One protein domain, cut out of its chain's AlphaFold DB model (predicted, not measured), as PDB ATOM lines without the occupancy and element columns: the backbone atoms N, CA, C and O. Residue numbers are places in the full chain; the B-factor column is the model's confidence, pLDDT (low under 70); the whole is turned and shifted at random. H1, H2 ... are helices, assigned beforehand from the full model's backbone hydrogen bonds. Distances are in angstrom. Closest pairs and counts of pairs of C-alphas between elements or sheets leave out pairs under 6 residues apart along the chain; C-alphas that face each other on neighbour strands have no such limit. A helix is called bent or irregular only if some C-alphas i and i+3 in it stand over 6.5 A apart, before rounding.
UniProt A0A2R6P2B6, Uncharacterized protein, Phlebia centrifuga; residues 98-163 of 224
ATOM      1  N   TYR A  98     238.457 160.576 257.315       44.22
ATOM      2  CA  TYR A  98     238.433 160.388 255.858       44.22
ATOM      3  C   TYR A  98     237.646 161.482 255.112       44.22
ATOM      4  O   TYR A  98     238.019 161.910 254.016       44.22
ATOM      5  N   SER A  99     236.587 161.998 255.735       50.09
ATOM      6  CA  SER A  99     235.784 163.124 255.238       50.09
ATOM      7  C   SER A  99     236.570 164.443 255.253       50.09
ATOM      8  O   SER A  99     236.546 165.189 254.279       50.09
ATOM      9  N   GLY A 100     237.356 164.699 256.302       49.44
ATOM     10  CA  GLY A 100     238.234 165.873 256.366       49.44
ATOM     11  C   GLY A 100     239.353 165.843 255.320       49.44
ATOM     12  O   GLY A 100     239.597 166.835 254.638       49.44
ATOM     13  N   LEU A 101     240.004 164.690 255.129       49.62
ATOM     14  CA  LEU A 101     241.142 164.577 254.210       49.62
ATOM     15  C   LEU A 101     240.736 164.699 252.731       49.62
ATOM     16  O   LEU A 101     241.484 165.245 251.918       49.62
ATOM     17  N   SER A 102     239.545 164.214 252.375       47.44
ATOM     18  CA  SER A 102     238.990 164.344 251.023       47.44
ATOM     19  C   SER A 102     238.569 165.783 250.706       47.44
ATOM     20  O   SER A 102     238.848 166.265 249.608       47.44
ATOM     21  N   LEU A 103     237.999 166.506 251.675       48.44
ATOM     22  CA  LEU A 103     237.689 167.934 251.540       48.44
ATOM     23  C   LEU A 103     238.963 168.792 251.426       48.44
ATOM     24  O   LEU A 103     239.051 169.637 250.536       48.44
ATOM     25  N   LEU A 104     239.995 168.518 252.231       48.34
ATOM     26  CA  LEU A 104     241.278 169.238 252.183       48.34
ATOM     27  C   LEU A 104     242.031 169.046 250.849       48.34
ATOM     28  O   LEU A 104     242.607 169.998 250.315       48.34
ATOM     29  N   LYS A 105     241.998 167.839 250.264       43.97
ATOM     30  CA  LYS A 105     242.605 167.566 248.944       43.97
ATOM     31  C   LYS A 105     241.827 168.199 247.787       43.97
ATOM     32  O   LYS A 105     242.436 168.618 246.803       43.97
ATOM     33  N   LYS A 106     240.495 168.283 247.885       40.62
ATOM     34  CA  LYS A 106     239.657 168.914 246.854       40.62
ATOM     35  C   LYS A 106     239.865 170.429 246.841       40.62
ATOM     36  O   LYS A 106     240.034 170.991 245.768       40.62
ATOM     37  N   SER A 107     239.966 171.059 248.012       47.50
ATOM     38  CA  SER A 107     240.197 172.505 248.128       47.50
ATOM     39  C   SER A 107     241.585 172.947 247.650       47.50
ATOM     40  O   SER A 107     241.692 173.939 246.935       47.50
ATOM     41  N   THR A 108     242.649 172.203 247.967       50.31
ATOM     42  CA  THR A 108     244.017 172.562 247.533       50.31
ATOM     43  C   THR A 108     244.229 172.388 246.025       50.31
ATOM     44  O   THR A 108     244.814 173.261 245.383       50.31
ATOM     45  N   LYS A 109     243.702 171.311 245.425       45.03
ATOM     46  CA  LYS A 109     243.800 171.075 243.972       45.03
ATOM     47  C   LYS A 109     242.894 172.013 243.165       45.03
ATOM     48  O   LYS A 109     243.303 172.494 242.114       45.03
ATOM     49  N   LEU A 110     241.693 172.310 243.668       51.66
ATOM     50  CA  LEU A 110     240.768 173.241 243.020       51.66
ATOM     51  C   LEU A 110     241.305 174.683 243.051       51.66
ATOM     52  O   LEU A 110     241.201 175.373 242.046       51.66
ATOM     53  N   GLY A 111     241.960 175.114 244.136       54.62
ATOM     54  CA  GLY A 111     242.517 176.469 244.248       54.62
ATOM     55  C   GLY A 111     243.651 176.780 243.260       54.62
ATOM     56  O   GLY A 111     243.651 177.834 242.620       54.62
ATOM     57  N   LEU A 112     244.605 175.859 243.080       53.91
ATOM     58  CA  LEU A 112     245.782 176.096 242.227       53.91
ATOM     59  C   LEU A 112     245.471 175.979 240.721       53.91
ATOM     60  O   LEU A 112     246.029 176.708 239.900       53.91
ATOM     61  N   THR A 113     244.557 175.074 240.345       57.50
ATOM     62  CA  THR A 113     244.107 174.920 238.950       57.50
ATOM     63  C   THR A 113     243.131 176.023 238.534       57.50
ATOM     64  O   THR A 113     243.112 176.393 237.360       57.50
ATOM     65  N   CYS A 114     242.357 176.586 239.470       62.28
ATOM     66  CA  CYS A 114     241.459 177.703 239.176       62.28
ATOM     67  C   CYS A 114     242.244 179.007 238.943       62.28
ATOM     68  O   CYS A 114     242.144 179.598 237.872       62.28
ATOM     69  N   THR A 115     243.116 179.391 239.882       65.12
ATOM     70  CA  THR A 115     243.868 180.664 239.840       65.12
ATOM     71  C   THR A 115     244.677 180.849 238.554       65.12
ATOM     72  O   THR A 115     244.518 181.841 237.847       65.12
ATOM     73  N   THR A 116     245.523 179.881 238.201       71.56
ATOM     74  CA  THR A 116     246.434 180.017 237.051       71.56
ATOM     75  C   THR A 116     245.721 179.906 235.704       71.56
ATOM     76  O   THR A 116     246.034 180.646 234.770       71.56
ATOM     77  N   ASN A 117     244.736 179.013 235.578       82.31
ATOM     78  CA  ASN A 117     244.046 178.796 234.309       82.31
ATOM     79  C   ASN A 117     243.044 179.911 233.997       82.31
ATOM     80  O   ASN A 117     242.958 180.328 232.843       82.31
ATOM     81  N   VAL A 118     242.309 180.406 234.999       84.75
ATOM     82  CA  VAL A 118     241.333 181.489 234.809       84.75
ATOM     83  C   VAL A 118     242.047 182.787 234.449       84.75
ATOM     84  O   VAL A 118     241.711 183.386 233.431       84.75
ATOM     85  N   MET A 119     243.100 183.162 235.185       85.25
ATOM     86  CA  MET A 119     243.898 184.359 234.882       85.25
ATOM     87  C   MET A 119     244.498 184.297 233.471       85.25
ATOM     88  O   MET A 119     244.380 185.244 232.695       85.25
ATOM     89  N   ARG A 120     245.082 183.152 233.091       88.44
ATOM     90  CA  ARG A 120     245.644 182.938 231.749       88.44
ATOM     91  C   ARG A 120     244.593 183.101 230.648       88.44
ATOM     92  O   ARG A 120     244.889 183.688 229.611       88.44
ATOM     93  N   LYS A 121     243.386 182.567 230.857       88.56
ATOM     94  CA  LYS A 121     242.288 182.699 229.894       88.56
ATOM     95  C   LYS A 121     241.732 184.122 229.844       88.56
ATOM     96  O   LYS A 121     241.419 184.586 228.758       88.56
ATOM     97  N   ALA A 122     241.675 184.829 230.972       87.62
ATOM     98  CA  ALA A 122     241.225 186.218 231.033       87.62
ATOM     99  C   ALA A 122     242.181 187.188 230.319       87.62
ATOM    100  O   ALA A 122     241.724 188.093 229.627       87.62
ATOM    101  N   LEU A 123     243.500 186.961 230.400       89.38
ATOM    102  CA  LEU A 123     244.499 187.736 229.644       89.38
ATOM    103  C   LEU A 123     244.340 187.603 228.123       89.38
ATOM    104  O   LEU A 123     244.788 188.471 227.378       89.38
ATOM    105  N   ARG A 124     243.732 186.504 227.664       89.25
ATOM    106  CA  ARG A 124     243.455 186.200 226.256       89.25
ATOM    107  C   ARG A 124     241.976 185.889 226.051       89.25
ATOM    108  O   ARG A 124     241.614 184.867 225.464       89.25
ATOM    109  N   ALA A 125     241.120 186.762 226.583       87.56
ATOM    110  CA  ALA A 125     239.674 186.620 226.462       87.56
ATOM    111  C   ALA A 125     239.224 186.604 224.990       87.56
ATOM    112  O   ALA A 125     238.277 185.904 224.663       87.56
ATOM    113  N   ASP A 126     239.960 187.271 224.095       87.62
ATOM    114  CA  ASP A 126     239.779 187.220 222.637       87.62
ATOM    115  C   ASP A 126     239.793 185.794 222.062       87.62
ATOM    116  O   ASP A 126     239.110 185.513 221.084       87.62
ATOM    117  N   TYR A 127     240.579 184.903 222.667       89.81
ATOM    118  CA  TYR A 127     240.762 183.528 222.210       89.81
ATOM    119  C   TYR A 127     239.945 182.509 223.022       89.81
ATOM    120  O   TYR A 127     239.587 181.455 222.504       89.81
ATOM    121  N   TYR A 128     239.697 182.777 224.308       89.50
ATOM    122  CA  TYR A 128     239.087 181.809 225.232       89.50
ATOM    123  C   TYR A 128     237.638 182.095 225.615       89.50
ATOM    124  O   TYR A 128     237.023 181.219 226.230       89.50
ATOM    125  N   ALA A 129     237.124 183.291 225.327       92.00
ATOM    126  CA  ALA A 129     235.725 183.595 225.561       92.00
ATOM    127  C   ALA A 129     234.857 182.935 224.489       92.00
ATOM    128  O   ALA A 129     235.214 182.907 223.310       92.00
ATOM    129  N   ASP A 130     233.709 182.420 224.909       89.81
ATOM    130  CA  ASP A 130     232.673 181.979 223.992       89.81
ATOM    131  C   ASP A 130     232.210 183.171 223.127       89.81
ATOM    132  O   ASP A 130     231.938 184.245 223.668       89.81
ATOM    133  N   PRO A 131     232.150 183.040 221.794       88.62
ATOM    134  CA  PRO A 131     231.800 184.157 220.922       88.62
ATOM    135  C   PRO A 131     230.334 184.603 221.053       88.62
ATOM    136  O   PRO A 131     230.030 185.743 220.704       88.62
ATOM    137  N   GLU A 132     229.436 183.748 221.551       89.94
ATOM    138  CA  GLU A 132     228.015 184.062 221.730       89.94
ATOM    139  C   GLU A 132     227.733 184.609 223.134       89.94
ATOM    140  O   GLU A 132     227.101 185.658 223.277       89.94
ATOM    141  N   THR A 133     228.213 183.932 224.181       89.12
ATOM    142  CA  THR A 133     227.921 184.303 225.579       89.12
ATOM    143  C   THR A 133     228.994 185.195 226.205       89.12
ATOM    144  O   THR A 133     228.717 185.987 227.109       89.12
ATOM    145  N   GLY A 134     230.227 185.131 225.700       87.94
ATOM    146  CA  GLY A 134     231.396 185.790 226.283       87.94
ATOM    147  C   GLY A 134     231.919 185.114 227.552       87.94
ATOM    148  O   GLY A 134     232.722 185.715 228.270       87.94
ATOM    149  N   ASP A 135     231.464 183.896 227.841       90.00
ATOM    150  CA  ASP A 135     231.863 183.128 229.018       90.00
ATOM    151  C   ASP A 135     233.249 182.508 228.838       90.00
ATOM    152  O   ASP A 135     233.656 182.147 227.735       90.00
ATOM    153  N   ILE A 136     233.982 182.332 229.937       87.12
ATOM    154  CA  ILE A 136     235.309 181.707 229.915       87.12
ATOM    155  C   ILE A 136     235.215 180.331 230.577       87.12
ATOM    156  O   ILE A 136     235.348 180.178 231.793       87.12
ATOM    157  N   GLY A 137     235.009 179.295 229.764       83.06
ATOM    158  CA  GLY A 137     234.783 177.938 230.260       83.06
ATOM    159  C   GLY A 137     233.460 177.834 231.020       83.06
ATOM    160  O   GLY A 137     232.403 177.919 230.417       83.06
ATOM    161  N   ASN A 138     233.519 177.621 232.334       83.88
ATOM    162  CA  ASN A 138     232.344 177.521 233.208       83.88
ATOM    163  C   ASN A 138     232.052 178.815 233.993       83.88
ATOM    164  O   ASN A 138     231.231 178.792 234.907       83.88
ATOM    165  N   ILE A 139     232.764 179.905 233.698       84.94
ATOM    166  CA  ILE A 139     232.608 181.192 234.377       84.94
ATOM    167  C   ILE A 139     231.792 182.111 233.483       84.94
ATOM    168  O   ILE A 139     232.222 182.431 232.372       84.94
ATOM    169  N   VAL A 140     230.647 182.551 234.000       88.38
ATOM    170  CA  VAL A 140     229.769 183.489 233.303       88.38
ATOM    171  C   VAL A 140     230.448 184.856 233.209       88.38
ATOM    172  O   VAL A 140     231.074 185.307 234.172       88.38
ATOM    173  N   LYS A 141     230.336 185.536 232.065       87.81
ATOM    174  CA  LYS A 141     231.003 186.822 231.790       87.81
ATOM    175  C   LYS A 141     230.816 187.876 232.890       87.81
ATOM    176  O   LYS A 141     231.752 188.609 233.202       87.81
ATOM    177  N   ASN A 142     229.620 187.971 233.468       88.62
ATOM    178  CA  ASN A 142     229.302 188.921 234.541       88.62
ATOM    179  C   ASN A 142     229.997 188.585 235.874       88.62
ATOM    180  O   ASN A 142     230.343 189.495 236.621       88.62
ATOM    181  N   GLU A 143     230.262 187.307 236.140       87.75
ATOM    182  CA  GLU A 143     230.960 186.827 237.337       87.75
ATOM    183  C   GLU A 143     232.485 186.851 237.183       87.75
ATOM    184  O   GLU A 143     233.215 186.661 238.157       87.75
ATOM    185  N   LEU A 144     232.996 187.091 235.971       86.38
ATOM    186  CA  LEU A 144     234.426 187.020 235.679       86.38
ATOM    187  C   LEU A 144     235.251 187.954 236.571       86.38
ATOM    188  O   LEU A 144     236.288 187.531 237.069       86.38
ATOM    189  N   HIS A 145     234.792 189.184 236.825       87.12
ATOM    190  CA  HIS A 145     235.506 190.119 237.706       87.12
ATOM    191  C   HIS A 145     235.621 189.586 239.138       87.12
ATOM    192  O   HIS A 145     236.727 189.485 239.657       87.12
ATOM    193  N   GLY A 146     234.509 189.151 239.739       86.69
ATOM    194  CA  GLY A 146     234.533 188.550 241.077       86.69
ATOM    195  C   GLY A 146     235.350 187.255 241.123       86.69
ATOM    196  O   GLY A 146     235.962 186.930 242.145       86.69
ATOM    197  N   HIS A 147     235.414 186.526 240.003       84.94
ATOM    198  CA  HIS A 147     236.280 185.362 239.884       84.94
ATOM    199  C   HIS A 147     237.768 185.741 239.883       84.94
ATOM    200  O   HIS A 147     238.582 185.118 240.564       84.94
ATOM    201  N   LEU A 148     238.128 186.787 239.137       88.38
ATOM    202  CA  LEU A 148     239.493 187.295 239.058       88.38
ATOM    203  C   LEU A 148     239.952 187.901 240.383       88.38
ATOM    204  O   LEU A 148     241.071 187.616 240.800       88.38
ATOM    205  N   ASP A 149     239.099 188.652 241.078       86.31
ATOM    206  CA  ASP A 149     239.444 189.287 242.354       86.31
ATOM    207  C   ASP A 149     239.874 188.257 243.403       86.31
ATOM    208  O   ASP A 149     240.946 188.381 244.002       86.31
ATOM    209  N   HIS A 150     239.099 187.182 243.583       85.31
ATOM    210  CA  HIS A 150     239.503 186.137 244.520       85.31
ATOM    211  C   HIS A 150     240.712 185.345 244.011       85.31
ATOM    212  O   HIS A 150     241.523 184.898 244.819       85.31
ATOM    213  N   CYS A 151     240.874 185.171 242.693       85.56
ATOM    214  CA  CYS A 151     242.054 184.506 242.139       85.56
ATOM    215  C   CYS A 151     243.330 185.311 242.419       85.56
ATOM    216  O   CYS A 151     244.353 184.737 242.799       85.56
ATOM    217  N   VAL A 152     243.267 186.635 242.261       88.62
ATOM    218  CA  VAL A 152     244.359 187.559 242.576       88.62
ATOM    219  C   VAL A 152     244.647 187.551 244.072       88.62
ATOM    220  O   VAL A 152     245.813 187.480 244.455       88.62
ATOM    221  N   ASP A 153     243.624 187.561 244.928       84.25
ATOM    222  CA  ASP A 153     243.841 187.504 246.373       84.25
ATOM    223  C   ASP A 153     244.445 186.164 246.818       84.25
ATOM    224  O   ASP A 153     245.407 186.146 247.584       84.25
ATOM    225  N   MET A 154     243.975 185.041 246.273       80.12
ATOM    226  CA  MET A 154     244.578 183.730 246.528       80.12
ATOM    227  C   MET A 154     246.039 183.678 246.075       80.12
ATOM    228  O   MET A 154     246.886 183.140 246.792       80.12
ATOM    229  N   LEU A 155     246.361 184.259 244.914       85.44
ATOM    230  CA  LEU A 155     247.737 184.359 244.434       85.44
ATOM    231  C   LEU A 155     248.585 185.239 245.360       85.44
ATOM    232  O   LEU A 155     249.693 184.850 245.720       85.44
ATOM    233  N   ARG A 156     248.062 186.390 245.794       84.50
ATOM    234  CA  ARG A 156     248.724 187.278 246.757       84.50
ATOM    235  C   ARG A 156     249.019 186.543 248.064       84.50
ATOM    236  O   ARG A 156     250.144 186.612 248.545       84.50
ATOM    237  N   GLN A 157     248.043 185.823 248.619       80.25
ATOM    238  CA  GLN A 157     248.224 185.033 249.839       80.25
ATOM    239  C   GLN A 157     249.297 183.954 249.651       80.25
ATOM    240  O   GLN A 157     250.188 183.833 250.488       80.25
ATOM    241  N   ALA A 158     249.272 183.226 248.529       83.12
ATOM    242  CA  ALA A 158     250.289 182.223 248.220       83.12
ATOM    243  C   ALA A 158     251.695 182.842 248.120       83.12
ATOM    244  O   ALA A 158     252.626 182.350 248.752       83.12
ATOM    245  N   LEU A 159     251.834 183.959 247.398       84.88
ATOM    246  CA  LEU A 159     253.101 184.678 247.239       84.88
ATOM    247  C   LEU A 159     253.622 185.263 248.555       84.88
ATOM    248  O   LEU A 159     254.825 185.276 248.778       84.88
ATOM    249  N   MET A 160     252.740 185.717 249.445       80.44
ATOM    250  CA  MET A 160     253.135 186.158 250.784       80.44
ATOM    251  C   MET A 160     253.604 184.992 251.658       80.44
ATOM    252  O   MET A 160     254.559 185.145 252.418       80.44
ATOM    253  N   CYS A 161     252.966 183.822 251.549       78.69
ATOM    254  CA  CYS A 161     253.370 182.622 252.282       78.69
ATOM    255  C   CYS A 161     254.717 182.060 251.807       78.69
ATOM    256  O   CYS A 161     255.472 181.520 252.614       78.69
ATOM    257  N   SER A 162     255.020 182.177 250.515       83.38
ATOM    258  CA  SER A 162     256.272 181.716 249.910       83.38
ATOM    259  C   SER A 162     257.036 182.874 249.272       83.38
ATOM    260  O   SER A 162     257.383 182.816 248.092       83.38
ATOM    261  N   ALA A 163     257.254 183.946 250.036       84.12
ATOM    262  CA  ALA A 163     257.929 185.132 249.529       84.12
ATOM    263  C   ALA A 163     259.382 184.815 249.157       84.12
ATOM    264  O   ALA A 163     260.109 184.187 249.935       84.12
TER     265      ALA A 163
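This is residues 98 to 163 of the 224 residues of an uncharacterized protein of Phlebia centrifuga (UniProt A0A2R6P2B6). One long helix, H1, is crossed steeply in its second half by a shorter helix, H3, in a lopsided X, and the first half of H1, residues 98 to 110, sticks out free. At the other end of H1 the chain turns through the very short helix H2 into a loop, residues 129 to 143, that leads back to H3. The printed part has 66 residues with three named helices, in the order H1, H2, H3, and no named strand; its class is all helix. The whole is loose, with a radius of gyration of the C-alphas of 13.9 A, and only just flat, spanning 42 by 31 by 17 A.

H1 is the longest helix, residues 98 to 123, and measures 38.4 A from first to last C-alpha. It begins with C-alpha 98 at (238.433, 160.388, 255.858) and ends with C-alpha 123 at (244.499, 187.736, 229.644). H2 is residues 125 to 128, from Ala 125 to Tyr 128, 5.0 A long. H3 is residues 144 to 161, 25.6 A long, and ends with C-alpha 161 at (253.370, 182.622, 252.282). None of the three helices is bent or irregular.

H1 and H3 touch, with 11 pairs of C-alphas within 8 A. The closest C-alphas of the two are those of Thr 115 and Cys 151, 4.8 A apart. H1 touches H3 with residues 111 to 119 alone, and H3 touches H1 with residues 148 to 155 alone. Their lines stand at a steep tilt of 67 degrees, and they run opposite ways. H1 and H2 only just touch, and only at the corner by their link, with 3 pairs of C-alphas within 8 A; H1 does so with residues 121 to 122 alone. The closest C-alphas there are those of Lys 121 and Tyr 128, 5.7 A apart. H2 and H3 are apart. In H3 every O i to N i+4 pair is within hydrogen-bond range, in H1 20 of 22 are, and H2 is too short for such a pair, though its one O i to N i+3 pair is within range.

The two C-alphas farthest apart in the domain are those of Tyr 98 and Glu 132, 42.8 A. Without the free residues 98 to 110, the body of 53 residues spans 40 by 18 by 14 A. The printed part has no cut. The link from H1 to H2 is tight, and the link from H2 to H3 is long, with 15 residues. The mean pLDDT of the printed part is 76.4, and residues 98 to 115 are under 70.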